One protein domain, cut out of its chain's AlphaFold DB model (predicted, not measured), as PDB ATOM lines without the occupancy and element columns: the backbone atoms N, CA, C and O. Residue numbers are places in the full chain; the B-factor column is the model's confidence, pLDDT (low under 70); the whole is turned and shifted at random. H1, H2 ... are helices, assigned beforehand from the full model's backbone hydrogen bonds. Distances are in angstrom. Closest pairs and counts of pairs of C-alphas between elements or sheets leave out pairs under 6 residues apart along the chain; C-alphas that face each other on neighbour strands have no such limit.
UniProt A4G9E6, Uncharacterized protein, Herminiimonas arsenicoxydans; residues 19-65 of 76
ATOM      1  N   ALA A  19      21.398 -40.523 -19.476       97.94
ATOM      2  CA  ALA A  19      20.952 -39.151 -19.676       97.94
ATOM      3  C   ALA A  19      22.051 -38.122 -19.361       97.94
ATOM      4  O   ALA A  19      22.232 -37.164 -20.124       97.94
ATOM      5  N   LEU A  20      22.827 -38.340 -18.294       98.31
ATOM      6  CA  LEU A  20      23.982 -37.502 -17.958       98.31
ATOM      7  C   LEU A  20      25.079 -37.582 -19.024       98.31
ATOM      8  O   LEU A  20      25.606 -36.547 -19.439       98.31
ATOM      9  N   LYS A  21      25.379 -38.781 -19.533       98.19
ATOM     10  CA  LYS A  21      26.360 -38.977 -20.611       98.19
ATOM     11  C   LYS A  21      25.995 -38.205 -21.878       98.19
ATOM     12  O   LYS A  21      26.861 -37.547 -22.449       98.19
ATOM     13  N   GLN A  22      24.723 -38.200 -22.283       97.62
ATOM     14  CA  GLN A  22      24.264 -37.403 -23.435       97.62
ATOM     15  C   GLN A  22      24.467 -35.895 -23.225       97.62
ATOM     16  O   GLN A  22      24.803 -35.150 -24.157       97.62
ATOM     17  N   LEU A  23      24.309 -35.429 -21.987       97.50
ATOM     18  CA  LEU A  23      24.560 -34.041 -21.607       97.50
ATOM     19  C   LEU A  23      26.055 -33.725 -21.473       97.50
ATOM     20  O   LEU A  23      26.434 -32.567 -21.649       97.50
ATOM     21  N   GLY A  24      26.911 -34.734 -21.307       97.69
ATOM     22  CA  GLY A  24      28.324 -34.557 -20.960       97.69
ATOM     23  C   GLY A  24      28.508 -34.158 -19.495       97.69
ATOM     24  O   GLY A  24      29.471 -33.476 -19.159       97.69
ATOM     25  N   TRP A  25      27.556 -34.525 -18.638       98.25
ATOM     26  CA  TRP A  25      27.530 -34.183 -17.220       98.25
ATOM     27  C   TRP A  25      28.056 -35.328 -16.361       98.25
ATOM     28  O   TRP A  25      27.859 -36.505 -16.666       98.25
ATOM     29  N   LYS A  26      28.677 -34.979 -15.235       97.31
ATOM     30  CA  LYS A  26      28.914 -35.890 -14.109       97.31
ATOM     31  C   LYS A  26      27.728 -35.814 -13.134       97.31
ATOM     32  O   LYS A  26      27.028 -34.800 -13.107       97.31
ATOM     33  N   PRO A  27      27.540 -36.794 -12.230       96.50
ATOM     34  CA  PRO A  27      26.520 -36.698 -11.178       96.50
ATOM     35  C   PRO A  27      26.618 -35.419 -10.325       96.50
ATOM     36  O   PRO A  27      25.604 -34.892  -9.876       96.50
ATOM     37  N   ALA A  28      27.829 -34.877 -10.140       97.00
ATOM     38  CA  ALA A  28      28.048 -33.609  -9.443       97.00
ATOM     39  C   ALA A  28      27.478 -32.389 -10.195       97.00
ATOM     40  O   ALA A  28      27.013 -31.450  -9.552       97.00
ATOM     41  N   ASP A  29      27.474 -32.407 -11.532       98.25
ATOM     42  CA  ASP A  29      26.863 -31.342 -12.335       98.25
ATOM     43  C   ASP A  29      25.348 -31.346 -12.164       98.25
ATOM     44  O   ASP A  29      24.753 -30.292 -11.947       98.25
ATOM     45  N   PHE A  30      24.737 -32.534 -12.163       98.25
ATOM     46  CA  PHE A  30      23.316 -32.677 -11.866       98.25
ATOM     47  C   PHE A  30      22.975 -32.167 -10.462       98.25
ATOM     48  O   PHE A  30      22.037 -31.390 -10.325       98.25
ATOM     49  N   CYS A  31      23.760 -32.528  -9.436       98.19
ATOM     50  CA  CYS A  31      23.560 -32.022  -8.070       98.19
ATOM     51  C   CYS A  31      23.506 -30.489  -8.035       98.19
ATOM     52  O   CYS A  31      22.620 -29.916  -7.412       98.19
ATOM     53  N   ARG A  32      24.440 -29.828  -8.730       98.06
ATOM     54  CA  ARG A  32      24.541 -28.366  -8.779       98.06
ATOM     55  C   ARG A  32      23.397 -27.715  -9.560       98.06
ATOM     56  O   ARG A  32      22.944 -26.647  -9.177       98.06
ATOM     57  N   LEU A  33      22.977 -28.314 -10.675       97.81
ATOM     58  CA  LEU A  33      21.988 -27.721 -11.584       97.81
ATOM     59  C   LEU A  33      20.542 -27.990 -11.160       97.81
ATOM     60  O   LEU A  33      19.681 -27.148 -11.391       97.81
ATOM     61  N   ALA A  34      20.280 -29.151 -10.563       97.00
ATOM     62  CA  ALA A  34      18.962 -29.544 -10.072       97.00
ATOM     63  C   ALA A  34      18.775 -29.269  -8.568       97.00
ATOM     64  O   ALA A  34      17.750 -29.654  -8.016       97.00
ATOM     65  N   ASP A  35      19.772 -28.654  -7.919       97.56
ATOM     66  CA  ASP A  35      19.828 -28.391  -6.474       97.56
ATOM     67  C   ASP A  35      19.500 -29.631  -5.621       97.56
ATOM     68  O   ASP A  35      18.636 -29.645  -4.745       97.56
ATOM     69  N   VAL A  36      20.192 -30.734  -5.922       97.44
ATOM     70  CA  VAL A  36      20.039 -32.005  -5.207       97.44
ATOM     71  C   VAL A  36      21.299 -32.309  -4.427       97.44
ATOM     72  O   VAL A  36      22.405 -32.327  -4.965       97.44
ATOM     73  N   HIS A  37      21.131 -32.648  -3.152       98.00
ATOM     74  CA  HIS A  37      22.247 -33.057  -2.315       98.00
ATOM     75  C   HIS A  37      22.949 -34.318  -2.855       98.00
ATOM     76  O   HIS A  37      22.307 -35.302  -3.236       98.00
ATOM     77  N   ARG A  38      24.287 -34.342  -2.799       97.31
ATOM     78  CA  ARG A  38      25.120 -35.447  -3.314       97.31
ATOM     79  C   ARG A  38      24.714 -36.818  -2.773       97.31
ATOM     80  O   ARG A  38      24.671 -37.780  -3.533       97.31
ATOM     81  N   ASN A  39      24.410 -36.918  -1.477       97.81
ATOM     82  CA  ASN A  39      24.007 -38.194  -0.868       97.81
ATOM     83  C   ASN A  39      22.705 -38.733  -1.474       97.81
ATOM     84  O   ASN A  39      22.558 -39.943  -1.609       97.81
ATOM     85  N   THR A  40      21.782 -37.858  -1.876       97.12
ATOM     86  CA  THR A  40      20.540 -38.260  -2.546       97.12
ATOM     87  C   THR A  40      20.849 -38.877  -3.905       97.12
ATOM     88  O   THR A  40      20.438 -40.004  -4.169       97.12
ATOM     89  N   VAL A  41      21.666 -38.204  -4.723       97.19
ATOM     90  CA  VAL A  41      22.084 -38.725  -6.036       97.19
ATOM     91  C   VAL A  41      22.915 -40.005  -5.899       97.19
ATOM     92  O   VAL A  41      22.756 -40.930  -6.687       97.19
ATOM     93  N   SER A  42      23.757 -40.124  -4.869       97.38
ATOM     94  CA  SER A  42      24.490 -41.367  -4.599       97.38
ATOM     95  C   SER A  42      23.553 -42.537  -4.285       97.38
ATOM     96  O   SER A  42      23.767 -43.638  -4.787       97.38
ATOM     97  N   ARG A  43      22.492 -42.312  -3.498       97.44
ATOM     98  CA  ARG A  43      21.486 -43.347  -3.209       97.44
ATOM     99  C   ARG A  43      20.697 -43.749  -4.455       97.44
ATOM    100  O   ARG A  43      20.358 -44.919  -4.568       97.44
ATOM    101  N   TRP A  44      20.452 -42.819  -5.378       96.88
ATOM    102  CA  TRP A  44      19.855 -43.109  -6.685       96.88
ATOM    103  C   TRP A  44      20.745 -44.001  -7.537       96.88
ATOM    104  O   TRP A  44      20.313 -45.067  -7.947       96.88
ATOM    105  N   VAL A  45      21.998 -43.596  -7.750       95.69
ATOM    106  CA  VAL A  45      22.946 -44.329  -8.606       95.69
ATOM    107  C   VAL A  45      23.208 -45.746  -8.085       95.69
ATOM    108  O   VAL A  45      23.380 -46.667  -8.873       95.69
ATOM    109  N   ASN A  46      23.175 -45.939  -6.765       95.94
ATOM    110  CA  ASN A  46      23.335 -47.249  -6.133       95.94
ATOM    111  C   ASN A  46      22.018 -48.043  -5.998       95.94
ATOM    112  O   ASN A  46      22.001 -49.067  -5.319       95.94
ATOM    113  N   GLY A  47      20.903 -47.556  -6.556       94.25
ATOM    114  CA  GLY A  47      19.602 -48.237  -6.511       94.25
ATOM    115  C   GLY A  47      18.974 -48.348  -5.114       94.25
ATOM    116  O   GLY A  47      18.043 -49.121  -4.917       94.25
ATOM    117  N   LEU A  48      19.465 -47.586  -4.131       95.00
ATOM    118  CA  LEU A  48      19.005 -47.657  -2.739       95.00
ATOM    119  C   LEU A  48      17.648 -46.984  -2.528       95.00
ATOM    120  O   LEU A  48      16.950 -47.295  -1.565       95.00
ATOM    121  N   VAL A  49      17.307 -46.009  -3.372       93.19
ATOM    122  CA  VAL A  49      15.981 -45.383  -3.408       93.19
ATOM    123  C   VAL A  49      15.595 -45.094  -4.862       93.19
ATOM    124  O   VAL A  49      16.483 -44.765  -5.655       93.19
ATOM    125  N   PRO A  50      14.300 -45.175  -5.220       92.94
ATOM    126  CA  PRO A  50      13.843 -44.869  -6.570       92.94
ATOM    127  C   PRO A  50      14.203 -43.443  -6.983       92.94
ATOM    128  O   PRO A  50      14.144 -42.510  -6.172       92.94
ATOM    129  N   ILE A  51      14.525 -43.266  -8.261       96.25
ATOM    130  CA  ILE A  51      14.759 -41.938  -8.817       96.25
ATOM    131  C   ILE A  51      13.399 -41.332  -9.175       96.25
ATOM    132  O   ILE A  51      12.667 -41.906  -9.984       96.25
ATOM    133  N   PRO A  52      13.023 -40.186  -8.590       95.31
ATOM    134  CA  PRO A  52      11.708 -39.600  -8.800       95.31
ATOM    135  C   PRO A  52      11.555 -39.112 -10.244       95.31
ATOM    136  O   PRO A  52      12.472 -38.516 -10.807       95.31
ATOM    137  N   GLY A  53      10.377 -39.285 -10.846       94.25
ATOM    138  CA  GLY A  53      10.184 -38.939 -12.260       94.25
ATOM    139  C   GLY A  53      10.292 -37.440 -12.589       94.25
ATOM    140  O   GLY A  53      10.381 -37.076 -13.760       94.25
ATOM    141  N   TRP A  54      10.362 -36.543 -11.595       95.38
ATOM    142  CA  TRP A  54      10.754 -35.154 -11.861       95.38
ATOM    143  C   TRP A  54      12.205 -35.056 -12.358       95.38
ATOM    144  O   TRP A  54      12.474 -34.238 -13.234       95.38
ATOM    145  N   ALA A  55      13.119 -35.910 -11.876       96.94
ATOM    146  CA  ALA A  55      14.514 -35.923 -12.321       96.94
ATOM    147  C   ALA A  55      14.604 -36.341 -13.796       96.94
ATOM    148  O   ALA A  55      15.329 -35.721 -14.572       96.94
ATOM    149  N   LYS A  56      13.770 -37.307 -14.207       95.69
ATOM    150  CA  LYS A  56      13.596 -37.703 -15.613       95.69
ATOM    151  C   LYS A  56      13.159 -36.518 -16.477       95.69
ATOM    152  O   LYS A  56      13.767 -36.255 -17.511       95.69
ATOM    153  N   ARG A  57      12.146 -35.763 -16.035       95.94
ATOM    154  CA  ARG A  57      11.662 -34.565 -16.748       95.94
ATOM    155  C   ARG A  57      12.702 -33.446 -16.807       95.94
ATOM    156  O   ARG A  57      12.848 -32.819 -17.850       95.94
ATOM    157  N   PHE A  58      13.441 -33.223 -15.722       97.50
ATOM    158  CA  PHE A  58      14.520 -32.237 -15.680       97.50
ATOM    159  C   PHE A  58      15.611 -32.563 -16.709       97.50
ATOM    160  O   PHE A  58      16.023 -31.696 -17.478       97.50
ATOM    161  N   LEU A  59      16.051 -33.822 -16.756       98.00
ATOM    162  CA  LEU A  59      17.072 -34.272 -17.701       98.00
ATOM    163  C   LEU A  59      16.590 -34.190 -19.151       98.00
ATOM    164  O   LEU A  59      17.335 -33.706 -19.999       98.00
ATOM    165  N   ALA A  60      15.341 -34.579 -19.424       97.12
ATOM    166  CA  ALA A  60      14.743 -34.436 -20.749       97.12
ATOM    167  C   ALA A  60      14.710 -32.965 -21.206       97.12
ATOM    168  O   ALA A  60      15.106 -32.652 -22.327       97.12
ATOM    169  N   MET A  61      14.323 -32.042 -20.317       98.19
ATOM    170  CA  MET A  61      14.358 -30.602 -20.596       98.19
ATOM    171  C   MET A  61      15.784 -30.113 -20.884       98.19
ATOM    172  O   MET A  61      16.005 -29.397 -21.859       98.19
ATOM    173  N   ALA A  62      16.768 -30.506 -20.072       98.12
ATOM    174  CA  ALA A  62      18.162 -30.116 -20.277       98.12
ATOM    175  C   ALA A  62      18.725 -30.635 -21.614       98.12
ATOM    176  O   ALA A  62      19.468 -29.924 -22.297       98.12
ATOM    177  N   GLN A  63      18.363 -31.860 -22.004       97.94
ATOM    178  CA  GLN A  63      18.757 -32.447 -23.288       97.94
ATOM    179  C   GLN A  63      18.161 -31.667 -24.454       97.94
ATOM    180  O   GLN A  63      18.869 -31.377 -25.419       97.94
ATOM    181  N   GLU A  64      16.898 -31.268 -24.333       97.75
ATOM    182  CA  GLU A  64      16.229 -30.479 -25.357       97.75
ATOM    183  C   GLU A  64      16.834 -29.078 -25.487       97.75
ATOM    184  O   GLU A  64      17.117 -28.633 -26.598       97.75
ATOM    185  N   ILE A  65      17.161 -28.416 -24.372       96.56
ATOM    186  CA  ILE A  65      17.883 -27.134 -24.390       96.56
ATOM    187  C   ILE A  65      19.231 -27.278 -25.115       96.56
ATOM    188  O   ILE A  65      19.547 -26.468 -25.985       96.56
TER     189      ILE A  65
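Overview. This is residues 19 to 65 of the 76 residues of an uncharacterized protein of Herminiimonas arsenicoxydans (UniProt A4G9E6). Four helices follow one another round a small elongated ring: the longest, H4, runs along one long side, short H1 packs on residues 59 to 63 of H4, H3 sits at the other end of the length, and H2 lies between H1 and H3. H2 and H3 meet at a steep angle, and the stretch from 46 to 52 leads back from H3 to H4. The printed part has 47 residues with four named helices, in the order H1, H2, H3, H4, and no named strand; the class is all helix. The whole is compact, with a radius of gyration of the C-alphas of 10.1 A, and the C-alphas span 29 by 19 by 18 A.

Arrangement. Begin with H4, residues 53 to 65, the longest helix. H1, residues 19 to 23, touches H4, which meets it with residues 59 to 63 alone; look at the closest C-alphas, those of Leu 23 and Gln 63, 6.2 A apart. H2, residues 27 to 33, is near H4, with 5 pairs of C-alphas within 10 A. H1 and H2 are close but not clearly touching, and their closest C-alphas are those of Leu 20 and Pro 27, at 7.3 A. Further out, H3, residues 38 to 45, touches H2; the closest C-alphas are those of Cys 31 and Arg 38, 6.1 A apart. H2 and H3 run opposite ways at a steep tilt of 54 degrees. H3 is apart from H1 and also apart from H4. In H1, H2, H3 and H4 every backbone O i to N i+4 pair is within hydrogen-bond range.

Along the chain. Find C-alpha 53 at (10.184, -38.939, -12.260); from there H4 runs 18.6 A to C-alpha 65 at (17.883, -27.134, -24.390). Go back to C-alpha 19 at (20.952, -39.151, -19.676), where H1 begins; it holds residues 19 to 23 and measures 6.5 A. H2, residues 27 to 33, starts at C-alpha 27 at (26.520, -36.698, -11.178) and is 10.1 A long. H3 covers residues 38 to 45 over 10.6 A.

Size, cuts and confidence. The two C-alphas farthest apart are those of Leu 48 and Ile 65, at 29.9 A, while the first and last printed C-alphas, of Ala 19 and Ile 65, are 13.3 A apart. The printed part has no cut. The links from H1 to H2 and from H2 to H3 are tight, and the link from H3 to H4, 7 residues, is short. The mean pLDDT of the printed part is 96.9, and no printed residue is under 70.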